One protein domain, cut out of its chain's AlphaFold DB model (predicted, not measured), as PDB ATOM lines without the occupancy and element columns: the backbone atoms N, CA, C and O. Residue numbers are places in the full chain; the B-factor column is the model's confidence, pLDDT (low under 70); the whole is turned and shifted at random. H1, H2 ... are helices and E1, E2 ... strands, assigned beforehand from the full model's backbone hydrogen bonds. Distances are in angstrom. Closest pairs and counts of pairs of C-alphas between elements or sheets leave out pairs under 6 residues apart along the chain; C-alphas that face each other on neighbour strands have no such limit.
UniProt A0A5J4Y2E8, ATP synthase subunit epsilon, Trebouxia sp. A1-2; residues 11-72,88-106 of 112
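What this domain is: This is residues 11 to 72 and 88 to 106 of the 112 residues of the protein "ATP synthase subunit epsilon" of Trebouxia sp. A1-2 (UniProt A0A5J4Y2E8). Three separate hairpins make an extended rod: helices H1 and H2 at one end, strands E1 and E2 in the middle, and E3 and E4 detached at the other end. The printed 81 residues run H1, H2, E1, E2, E3, E4, with two antiparallel two-strand sheets, class mixed. The radius of gyration of the C-alphas is 21.1 A, the spans 66 by 29 by 22 A.

Where its parts are: H1, residues 18 to 31, begins at C-alpha (215.214, 149.968, 205.914) and is 20.2 A long. H2 is residues 37 to 42, E1 47 to 51, E2 63 to 67 and E3 91 to 96. E4, residues 100 to 105, is 16.0 A long and ends at C-alpha (201.676, 177.343, 204.490).

How they stand to each other: H1 touches H2 with residues 30 to 31 alone, the closest C-alphas, of Arg 30 and Lys 38, 6.1 A apart, at a steep tilt of 40 degrees, opposite ways. In both helices every O i to N i+4 pair is within hydrogen-bond range. In the hairpin E1 and E2, N 63 and O 51 are 2.8 A apart. The hairpin E3 and E4 has no N and O pair within hydrogen-bond range. E2 and E3 are apart.

The domain as a whole: Residues 73 to 87 are not printed; C-alphas 72 and 88 are 33.7 A apart. The link E1 to E2 is long. Residues 66 to 72 and 88 to 106 have pLDDT under 70.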
ATOM      1  N   TRP A  11     217.484 146.172 198.900       85.06
ATOM      2  CA  TRP A  11     216.259 146.193 199.702       85.06
ATOM      3  C   TRP A  11     215.321 147.361 199.344       85.06
ATOM      4  O   TRP A  11     214.109 147.243 199.507       85.06
ATOM      5  N   ARG A  12     215.846 148.470 198.801       86.00
ATOM      6  CA  ARG A  12     215.041 149.572 198.239       86.00
ATOM      7  C   ARG A  12     214.376 149.171 196.929       86.00
ATOM      8  O   ARG A  12     213.226 149.549 196.716       86.00
ATOM      9  N   VAL A  13     215.074 148.404 196.089       86.19
ATOM     10  CA  VAL A  13     214.535 147.894 194.818       86.19
ATOM     11  C   VAL A  13     213.385 146.917 195.080       86.19
ATOM     12  O   VAL A  13     212.354 146.994 194.422       86.19
ATOM     13  N   ALA A  14     213.502 146.088 196.123       84.44
ATOM     14  CA  ALA A  14     212.452 145.174 196.581       84.44
ATOM     15  C   ALA A  14     211.239 145.866 197.248       84.44
ATOM     16  O   ALA A  14     210.342 145.198 197.756       84.44
ATOM     17  N   GLY A  15     211.208 147.205 197.312       85.44
ATOM     18  CA  GLY A  15     210.122 147.953 197.954       85.44
ATOM     19  C   GLY A  15     210.073 147.809 199.480       85.44
ATOM     20  O   GLY A  15     209.101 148.232 200.109       85.44
ATOM     21  N   MET A  16     211.116 147.248 200.097       83.75
ATOM     22  CA  MET A  16     211.219 147.118 201.546       83.75
ATOM     23  C   MET A  16     211.738 148.415 202.178       83.75
ATOM     24  O   MET A  16     212.591 149.126 201.638       83.75
ATOM     25  N   SER A  17     211.233 148.736 203.372       89.62
ATOM     26  CA  SER A  17     211.809 149.812 204.180       89.62
ATOM     27  C   SER A  17     213.080 149.331 204.880       89.62
ATOM     28  O   SER A  17     213.218 148.152 205.209       89.62
ATOM     29  N   TYR A  18     213.992 150.264 205.163       88.69
ATOM     30  CA  TYR A  18     215.214 149.968 205.914       88.69
ATOM     31  C   TYR A  18     214.910 149.296 207.262       88.69
ATOM     32  O   TYR A  18     215.549 148.315 207.608       88.69
ATOM     33  N   LEU A  19     213.876 149.765 207.974       89.50
ATOM     34  CA  LEU A  19     213.466 149.217 209.274       89.50
ATOM     35  C   LEU A  19     213.050 147.744 209.188       89.50
ATOM     36  O   LEU A  19     213.320 146.964 210.098       89.50
ATOM     37  N   LYS A  20     212.394 147.351 208.088       88.50
ATOM     38  CA  LYS A  20     212.043 145.950 207.841       88.50
ATOM     39  C   LYS A  20     213.282 145.122 207.525       88.50
ATOM     40  O   LYS A  20     213.404 144.025 208.051       88.50
ATOM     41  N   TYR A  21     214.199 145.662 206.728       89.44
ATOM     42  CA  TYR A  21     215.464 145.009 206.409       89.44
ATOM     43  C   TYR A  21     216.338 144.779 207.657       89.44
ATOM     44  O   TYR A  21     216.732 143.648 207.928       89.44
ATOM     45  N   SER A  22     216.565 145.813 208.472       90.00
ATOM     46  CA  SER A  22     217.377 145.714 209.691       90.00
ATOM     47  C   SER A  22     216.770 144.778 210.739       90.00
ATOM     48  O   SER A  22     217.509 144.105 211.450       90.00
ATOM     49  N   GLY A  23     215.433 144.723 210.826       90.38
ATOM     50  CA  GLY A  23     214.728 143.770 211.686       90.38
ATOM     51  C   GLY A  23     215.032 142.321 211.298       90.38
ATOM     52  O   GLY A  23     215.511 141.565 212.133       90.38
ATOM     53  N   LEU A  24     214.880 141.981 210.013       89.44
ATOM     54  CA  LEU A  24     215.138 140.630 209.498       89.44
ATOM     55  C   LEU A  24     216.589 140.182 209.713       89.44
ATOM     56  O   LEU A  24     216.833 139.054 210.133       89.44
ATOM     57  N   CYS A  25     217.562 141.066 209.469       91.00
ATOM     58  CA  CYS A  25     218.966 140.746 209.731       91.00
ATOM     59  C   CYS A  25     219.221 140.467 211.216       91.00
ATOM     60  O   CYS A  25     219.983 139.561 211.548       91.00
ATOM     61  N   ALA A  26     218.577 141.215 212.113       90.62
ATOM     62  CA  ALA A  26     218.704 140.979 213.543       90.62
ATOM     63  C   ALA A  26     218.092 139.630 213.951       90.62
ATOM     64  O   ALA A  26     218.675 138.931 214.775       90.62
ATOM     65  N   ASP A  27     216.971 139.236 213.348       88.69
ATOM     66  CA  ASP A  27     216.309 137.952 213.613       88.69
ATOM     67  C   ASP A  27     217.191 136.774 213.159       88.69
ATOM     68  O   ASP A  27     217.427 135.834 213.918       88.69
ATOM     69  N   MET A  28     217.806 136.873 211.973       89.81
ATOM     70  CA  MET A  28     218.774 135.875 211.489       89.81
ATOM     71  C   MET A  28     219.975 135.722 212.432       89.81
ATOM     72  O   MET A  28     220.408 134.604 212.719       89.81
ATOM     73  N   VAL A  29     220.505 136.835 212.948       90.75
ATOM     74  CA  VAL A  29     221.632 136.819 213.894       90.75
ATOM     75  C   VAL A  29     221.237 136.160 215.215       90.75
ATOM     76  O   VAL A  29     222.028 135.410 215.780       90.75
ATOM     77  N   ARG A  30     220.015 136.391 215.707       88.81
ATOM     78  CA  ARG A  30     219.526 135.770 216.947       88.81
ATOM     79  C   ARG A  30     219.280 134.271 216.788       88.81
ATOM     80  O   ARG A  30     219.575 133.525 217.720       88.81
ATOM     81  N   ALA A  31     218.835 133.820 215.614       86.56
ATOM     82  CA  ALA A  31     218.652 132.401 215.311       86.56
ATOM     83  C   ALA A  31     219.973 131.607 215.300       86.56
ATOM     84  O   ALA A  31     219.980 130.431 215.667       86.56
ATOM     85  N   ALA A  32     221.084 132.253 214.934       89.88
ATOM     86  CA  ALA A  32     222.416 131.648 214.885       89.88
ATOM     87  C   ALA A  32     223.104 131.504 216.264       89.88
ATOM     88  O   ALA A  32     224.189 130.928 216.352       89.88
ATOM     89  N   LEU A  33     222.507 132.018 217.348       87.19
ATOM     90  CA  LEU A  33     223.080 131.951 218.697       87.19
ATOM     91  C   LEU A  33     222.896 130.572 219.354       87.19
ATOM     92  O   LEU A  33     221.922 129.859 219.120       87.19
ATOM     93  N   LYS A  34     223.822 130.225 220.257       89.25
ATOM     94  CA  LYS A  34     223.771 129.005 221.082       89.25
ATOM     95  C   LYS A  34     222.718 129.127 222.202       89.25
ATOM     96  O   LYS A  34     222.443 130.224 222.701       89.25
ATOM     97  N   GLU A  35     222.176 127.985 222.625       78.00
ATOM     98  CA  GLU A  35     221.200 127.815 223.718       78.00
ATOM     99  C   GLU A  35     221.873 128.007 225.096       78.00
ATOM    100  O   GLU A  35     222.242 127.046 225.765       78.00
ATOM    101  N   PRO A  36     222.255 129.242 225.446       79.94
ATOM    102  CA  PRO A  36     221.532 129.953 226.511       79.94
ATOM    103  C   PRO A  36     221.268 131.434 226.183       79.94
ATOM    104  O   PRO A  36     220.540 132.127 226.896       79.94
ATOM    105  N   ALA A  37     221.892 131.943 225.121       84.44
ATOM    106  CA  ALA A  37     221.747 133.321 224.668       84.44
ATOM    107  C   ALA A  37     220.544 133.469 223.732       84.44
ATOM    108  O   ALA A  37     219.879 134.503 223.741       84.44
ATOM    109  N   LYS A  38     220.230 132.415 222.972       85.88
ATOM    110  CA  LYS A  38     219.107 132.392 222.035       85.88
ATOM    111  C   LYS A  38     217.760 132.585 222.729       85.88
ATOM    112  O   LYS A  38     216.980 133.428 222.307       85.88
ATOM    113  N   THR A  39     217.516 131.892 223.841       84.06
ATOM    114  CA  THR A  39     216.273 132.026 224.625       84.06
ATOM    115  C   THR A  39     216.067 133.452 225.139       84.06
ATOM    116  O   THR A  39     214.979 134.008 225.008       84.06
ATOM    117  N   LYS A  40     217.130 134.093 225.641       84.56
ATOM    118  CA  LYS A  40     217.105 135.499 226.077       84.56
ATOM    119  C   LYS A  40     216.852 136.448 224.907       84.56
ATOM    120  O   LYS A  40     216.080 137.395 225.038       84.56
ATOM    121  N   ALA A  41     217.484 136.198 223.764       85.38
ATOM    122  CA  ALA A  41     217.365 137.030 222.573       85.38
ATOM    123  C   ALA A  41     215.978 136.923 221.911       85.38
ATOM    124  O   ALA A  41     215.447 137.936 221.456       85.38
ATOM    125  N   ARG A  42     215.364 135.734 221.944       83.31
ATOM    126  CA  ARG A  42     214.059 135.435 221.338       83.31
ATOM    127  C   ARG A  42     212.908 136.251 221.924       83.31
ATOM    128  O   ARG A  42     211.954 136.574 221.227       83.31
ATOM    129  N   THR A  43     213.025 136.675 223.181       84.75
ATOM    130  CA  THR A  43     212.033 137.552 223.829       84.75
ATOM    131  C   THR A  43     211.851 138.899 223.121       84.75
ATOM    132  O   THR A  43     210.785 139.496 223.212       84.75
ATOM    133  N   ARG A  44     212.871 139.379 222.392       84.25
ATOM    134  CA  ARG A  44     212.863 140.693 221.725       84.25
ATOM    135  C   ARG A  44     212.218 140.677 220.339       84.25
ATOM    136  O   ARG A  44     211.983 141.741 219.778       84.25
ATOM    137  N   GLU A  45     211.981 139.494 219.780       82.38
ATOM    138  CA  GLU A  45     211.383 139.310 218.449       82.38
ATOM    139  C   GLU A  45     209.857 139.393 218.491       82.38
ATOM    140  O   GLU A  45     209.207 139.626 217.474       82.38
ATOM    141  N   VAL A  46     209.277 139.211 219.676       82.75
ATOM    142  CA  VAL A  46     207.835 139.131 219.841       82.75
ATOM    143  C   VAL A  46     207.250 140.539 219.880       82.75
ATOM    144  O   VAL A  46     207.489 141.304 220.815       82.75
ATOM    145  N   VAL A  47     206.489 140.897 218.848       84.12
ATOM    146  CA  VAL A  47     205.840 142.208 218.748       84.12
ATOM    147  C   VAL A  47     204.331 142.009 218.802       84.12
ATOM    148  O   VAL A  47     203.724 141.545 217.840       84.12
ATOM    149  N   PHE A  48     203.734 142.397 219.927       84.44
ATOM    150  CA  PHE A  48     202.287 142.410 220.124       84.44
ATOM    151  C   PHE A  48     201.783 143.842 220.040       84.44
ATOM    152  O   PHE A  48     202.047 144.661 220.922       84.44
ATOM    153  N   PHE A  49     201.066 144.172 218.971       84.00
ATOM    154  CA  PHE A  49     200.436 145.481 218.863       84.00
ATOM    155  C   PHE A  49     199.147 145.414 218.057       84.00
ATOM    156  O   PHE A  49     198.970 144.605 217.143       84.00
ATOM    157  N   ARG A  50     198.231 146.318 218.397       85.12
ATOM    158  CA  ARG A  50     196.963 146.496 217.695       85.12
ATOM    159  C   ARG A  50     197.048 147.776 216.886       85.12
ATOM    160  O   ARG A  50     197.306 148.842 217.443       85.12
ATOM    161  N   ARG A  51     196.849 147.681 215.571       85.81
ATOM    162  CA  ARG A  51     196.755 148.847 214.687       85.81
ATOM    163  C   ARG A  51     195.301 149.050 214.291       85.81
ATOM    164  O   ARG A  51     194.687 148.148 213.736       85.81
ATOM    165  N   ALA A  52     194.769 150.236 214.545       85.19
ATOM    166  CA  ALA A  52     193.485 150.662 214.008       85.19
ATOM    167  C   ALA A  52     193.738 151.775 212.996       85.19
ATOM    168  O   ALA A  52     194.358 152.786 213.334       85.19
ATOM    169  N   ASP A  53     193.274 151.587 211.767       85.44
ATOM    170  CA  ASP A  53     193.261 152.667 210.791       85.44
ATOM    171  C   ASP A  53     192.044 153.557 211.082       85.44
ATOM    172  O   ASP A  53     190.936 153.070 211.297       85.44
ATOM    173  N   TRP A  54     192.249 154.870 211.123       86.25
ATOM    174  CA  TRP A  54     191.174 155.842 211.316       86.25
ATOM    175  C   TRP A  54     190.842 156.483 209.975       86.25
ATOM    176  O   TRP A  54     191.723 157.052 209.325       86.25
ATOM    177  N   LYS A  55     189.577 156.402 209.562       85.31
ATOM    178  CA  LYS A  55     189.065 157.073 208.364       85.31
ATOM    179  C   LYS A  55     187.792 157.823 208.719       85.31
ATOM    180  O   LYS A  55     186.978 157.330 209.490       85.31
ATOM    181  N   ASP A  56     187.674 159.045 208.207       79.62
ATOM    182  CA  ASP A  56     186.472 159.882 208.329       79.62
ATOM    183  C   ASP A  56     185.965 160.091 209.771       79.62
ATOM    184  O   ASP A  56     184.788 160.336 210.014       79.62
ATOM    185  N   GLY A  57     186.878 160.025 210.748       85.31
ATOM    186  CA  GLY A  57     186.579 160.252 212.163       85.31
ATOM    187  C   GLY A  57     186.019 159.044 212.918       85.31
ATOM    188  O   GLY A  57     185.725 159.183 214.101       85.31
ATOM    189  N   GLN A  58     185.913 157.871 212.285       78.56
ATOM    190  CA  GLN A  58     185.523 156.624 212.944       78.56
ATOM    191  C   GLN A  58     186.694 155.623 212.962       78.56
ATOM    192  O   GLN A  58     187.441 155.521 211.977       78.56
ATOM    193  N   PRO A  59     186.888 154.872 214.063       79.94
ATOM    194  CA  PRO A  59     187.898 153.827 214.117       79.94
ATOM    195  C   PRO A  59     187.472 152.647 213.237       79.94
ATOM    196  O   PRO A  59     186.408 152.058 213.432       79.94
ATOM    197  N   GLN A  60     188.309 152.274 212.269       80.81
ATOM    198  CA  GLN A  60     188.090 151.075 211.465       80.81
ATOM    199  C   GLN A  60     188.491 149.813 212.253       80.81
ATOM    200  O   GLN A  60     189.127 149.884 213.310       80.81
ATOM    201  N   LYS A  61     188.111 148.638 211.730       79.56
ATOM    202  CA  LYS A  61     188.418 147.323 212.312       79.56
ATOM    203  C   LYS A  61     189.892 147.230 212.718       79.56
ATOM    204  O   LYS A  61     190.787 147.422 211.895       79.56
ATOM    205  N   GLN A  62     190.121 146.914 213.991       78.75
ATOM    206  CA  GLN A  62     191.457 146.766 214.557       78.75
ATOM    207  C   GLN A  62     192.141 145.535 213.952       78.75
ATOM    208  O   GLN A  62     191.599 144.431 213.988       78.75
ATOM    209  N   ILE A  63     193.337 145.730 213.409       81.19
ATOM    210  CA  ILE A  63     194.223 144.668 212.950       81.19
ATOM    211  C   ILE A  63     195.140 144.335 214.126       81.19
ATOM    212  O   ILE A  63     196.056 145.091 214.466       81.19
ATOM    213  N   ILE A  64     194.838 143.225 214.790       80.62
ATOM    214  CA  ILE A  64     195.647 142.672 215.875       80.62
ATOM    215  C   ILE A  64     196.777 141.886 215.212       80.62
ATOM    216  O   ILE A  64     196.509 140.955 214.457       80.62
ATOM    217  N   THR A  65     198.024 142.310 215.418       78.69
ATOM    218  CA  THR A  65     199.183 141.602 214.868       78.69
ATOM    219  C   THR A  65     199.917 140.928 216.020       78.69
ATOM    220  O   THR A  65     200.728 141.562 216.694       78.69
ATOM    221  N   ASP A  66     199.602 139.653 216.246       66.88
ATOM    222  CA  ASP A  66     200.264 138.803 217.239       66.88
ATOM    223  C   ASP A  66     201.369 138.009 216.532       66.88
ATOM    224  O   ASP A  66     201.203 136.847 216.158       66.88
ATOM    225  N   ILE A  67     202.490 138.676 216.241       67.81
ATOM    226  CA  ILE A  67     203.586 138.055 215.488       67.81
ATOM    227  C   ILE A  67     204.364 137.144 216.442       67.81
ATOM    228  O   ILE A  67     205.191 137.601 217.229       67.81
ATOM    229  N   THR A  68     204.070 135.848 216.378       58.53
ATOM    230  CA  THR A  68     204.851 134.787 217.033       58.53
ATOM    231  C   THR A  68     206.069 134.460 216.146       58.53
ATOM    232  O   THR A  68     205.926 134.467 214.921       58.53
ATOM    233  N   PRO A  69     207.271 134.198 216.706       53.62
ATOM    234  CA  PRO A  69     208.554 134.220 215.980       53.62
ATOM    235  C   PRO A  69     208.770 133.144 214.895       53.62
ATOM    236  O   PRO A  69     209.867 133.059 214.356       53.62
ATOM    237  N   GLU A  70     207.770 132.330 214.548       48.59
ATOM    238  CA  GLU A  70     207.914 131.227 213.573       48.59
ATOM    239  C   GLU A  70     207.428 131.581 212.157       48.59
ATOM    240  O   GLU A  70     207.413 130.739 211.262       48.59
ATOM    241  N   GLY A  71     207.022 132.827 211.919       48.38
ATOM    242  CA  GLY A  71     206.512 133.237 210.617       48.38
ATOM    243  C   GLY A  71     206.691 134.723 210.394       48.38
ATOM    244  O   GLY A  71     205.748 135.500 210.525       48.38
ATOM    245  N   THR A  72     207.899 135.136 210.008       47.59
ATOM    246  CA  THR A  72     208.034 136.368 209.229       47.59
ATOM    247  C   THR A  72     207.054 136.272 208.059       47.59
ATOM    248  O   THR A  72     207.147 135.299 207.310       47.59
ATOM    249  N   SER A  88     205.911 168.135 201.940       41.12
ATOM    250  CA  SER A  88     206.590 169.344 202.460       41.12
ATOM    251  C   SER A  88     205.591 170.485 202.689       41.12
ATOM    252  O   SER A  88     205.430 171.360 201.844       41.12
ATOM    253  N   ALA A  89     204.922 170.486 203.841       38.25
ATOM    254  CA  ALA A  89     204.522 171.694 204.568       38.25
ATOM    255  C   ALA A  89     203.823 171.261 205.861       38.25
ATOM    256  O   ALA A  89     202.850 170.508 205.823       38.25
ATOM    257  N   ARG A  90     204.277 171.753 207.019       44.97
ATOM    258  CA  ARG A  90     203.430 171.790 208.220       44.97
ATOM    259  C   ARG A  90     202.284 172.758 207.912       44.97
ATOM    260  O   ARG A  90     202.432 173.965 208.072       44.97
ATOM    261  N   VAL A  91     201.185 172.245 207.373       43.97
ATOM    262  CA  VAL A  91     199.966 173.015 207.116       43.97
ATOM    263  C   VAL A  91     199.064 172.848 208.328       43.97
ATOM    264  O   VAL A  91     198.689 171.732 208.678       43.97
ATOM    265  N   VAL A  92     198.718 173.956 208.978       50.47
ATOM    266  CA  VAL A  92     197.666 173.965 209.997       50.47
ATOM    267  C   VAL A  92     196.333 174.125 209.269       50.47
ATOM    268  O   VAL A  92     196.091 175.147 208.625       50.47
ATOM    269  N   CYS A  93     195.465 173.117 209.357       41.84
ATOM    270  CA  CYS A  93     194.092 173.207 208.865       41.84
ATOM    271  C   CYS A  93     193.244 174.024 209.849       41.84
ATOM    272  O   CYS A  93     192.794 173.510 210.870       41.84
ATOM    273  N   LEU A  94     193.011 175.299 209.533       49.81
ATOM    274  CA  LEU A  94     192.077 176.166 210.254       49.81
ATOM    275  C   LEU A  94     190.719 176.175 209.542       49.81
ATOM    276  O   LEU A  94     190.605 176.590 208.387       49.81
ATOM    277  N   LYS A  95     189.676 175.729 210.246       43.72
ATOM    278  CA  LYS A  95     188.287 175.748 209.773       43.72
ATOM    279  C   LYS A  95     187.732 177.170 209.911       43.72
ATOM    280  O   LYS A  95     187.382 177.586 211.011       43.72
ATOM    281  N   LYS A  96     187.635 177.927 208.812       48.12
ATOM    282  CA  LYS A  96     186.785 179.132 208.769       48.12
ATOM    283  C   LYS A  96     185.364 178.703 208.392       48.12
ATOM    284  O   LYS A  96     185.186 177.873 207.503       48.12
ATOM    285  N   GLY A  97     184.364 179.205 209.119       48.69
ATOM    286  CA  GLY A  97     182.952 178.833 208.963       48.69
ATOM    287  C   GLY A  97     182.442 178.882 207.513       48.69
ATOM    288  O   GLY A  97     182.941 179.653 206.697       48.69
ATOM    289  N   LYS A  98     181.425 178.049 207.236       46.50
ATOM    290  CA  LYS A  98     180.871 177.668 205.913       46.50
ATOM    291  C   LYS A  98     181.773 176.760 205.056       46.50
ATOM    292  O   LYS A  98     181.942 176.979 203.863       46.50
ATOM    293  N   GLY A  99     182.328 175.711 205.669       52.75
ATOM    294  CA  GLY A  99     182.767 174.498 204.955       52.75
ATOM    295  C   GLY A  99     183.969 174.627 204.010       52.75
ATOM    296  O   GLY A  99     184.280 173.665 203.314       52.75
ATOM    297  N   LYS A 100     184.666 175.769 203.980       40.62
ATOM    298  CA  LYS A 100     185.799 176.000 203.075       40.62
ATOM    299  C   LYS A 100     187.122 175.839 203.825       40.62
ATOM    300  O   LYS A 100     187.469 176.655 204.679       40.62
ATOM    301  N   TRP A 101     187.859 174.777 203.506       49.31
ATOM    302  CA  TRP A 101     189.197 174.521 204.040       49.31
ATOM    303  C   TRP A 101     190.236 175.242 203.186       49.31
ATOM    304  O   TRP A 101     190.228 175.129 201.962       49.31
ATOM    305  N   ILE A 102     191.121 176.004 203.826       53.59
ATOM    306  CA  ILE A 102     192.202 176.722 203.147       53.59
ATOM    307  C   ILE A 102     193.516 176.248 203.759       53.59
ATOM    308  O   ILE A 102     193.772 176.470 204.942       53.59
ATOM    309  N   CYS A 103     194.358 175.615 202.948       41.03
ATOM    310  CA  CYS A 103     195.710 175.235 203.333       41.03
ATOM    311  C   CYS A 103     196.605 176.478 203.284       41.03
ATOM    312  O   CYS A 103     197.023 176.894 202.205       41.03
ATOM    313  N   ARG A 104     196.892 177.100 204.436       53.28
ATOM    314  CA  ARG A 104     197.921 178.149 204.510       53.28
ATOM    315  C   ARG A 104     199.271 177.526 204.884       53.28
ATOM    316  O   ARG A 104     199.350 176.866 205.920       53.28
ATOM    317  N   PRO A 105     200.332 177.730 204.084       42.06
ATOM    318  CA  PRO A 105     201.676 177.343 204.490       42.06
ATOM    319  C   PRO A 105     202.105 178.181 205.702       42.06
ATOM    320  O   PRO A 105     201.936 179.402 205.713       42.06
ATOM    321  N   TYR A 106     202.649 177.526 206.732       44.81
ATOM    322  CA  TYR A 106     203.241 178.201 207.886       44.81
ATOM    323  C   TYR A 106     204.513 178.915 207.407       44.81
ATOM    324  O   TYR A 106     205.543 178.281 207.178       44.81
TER     325      TYR A 106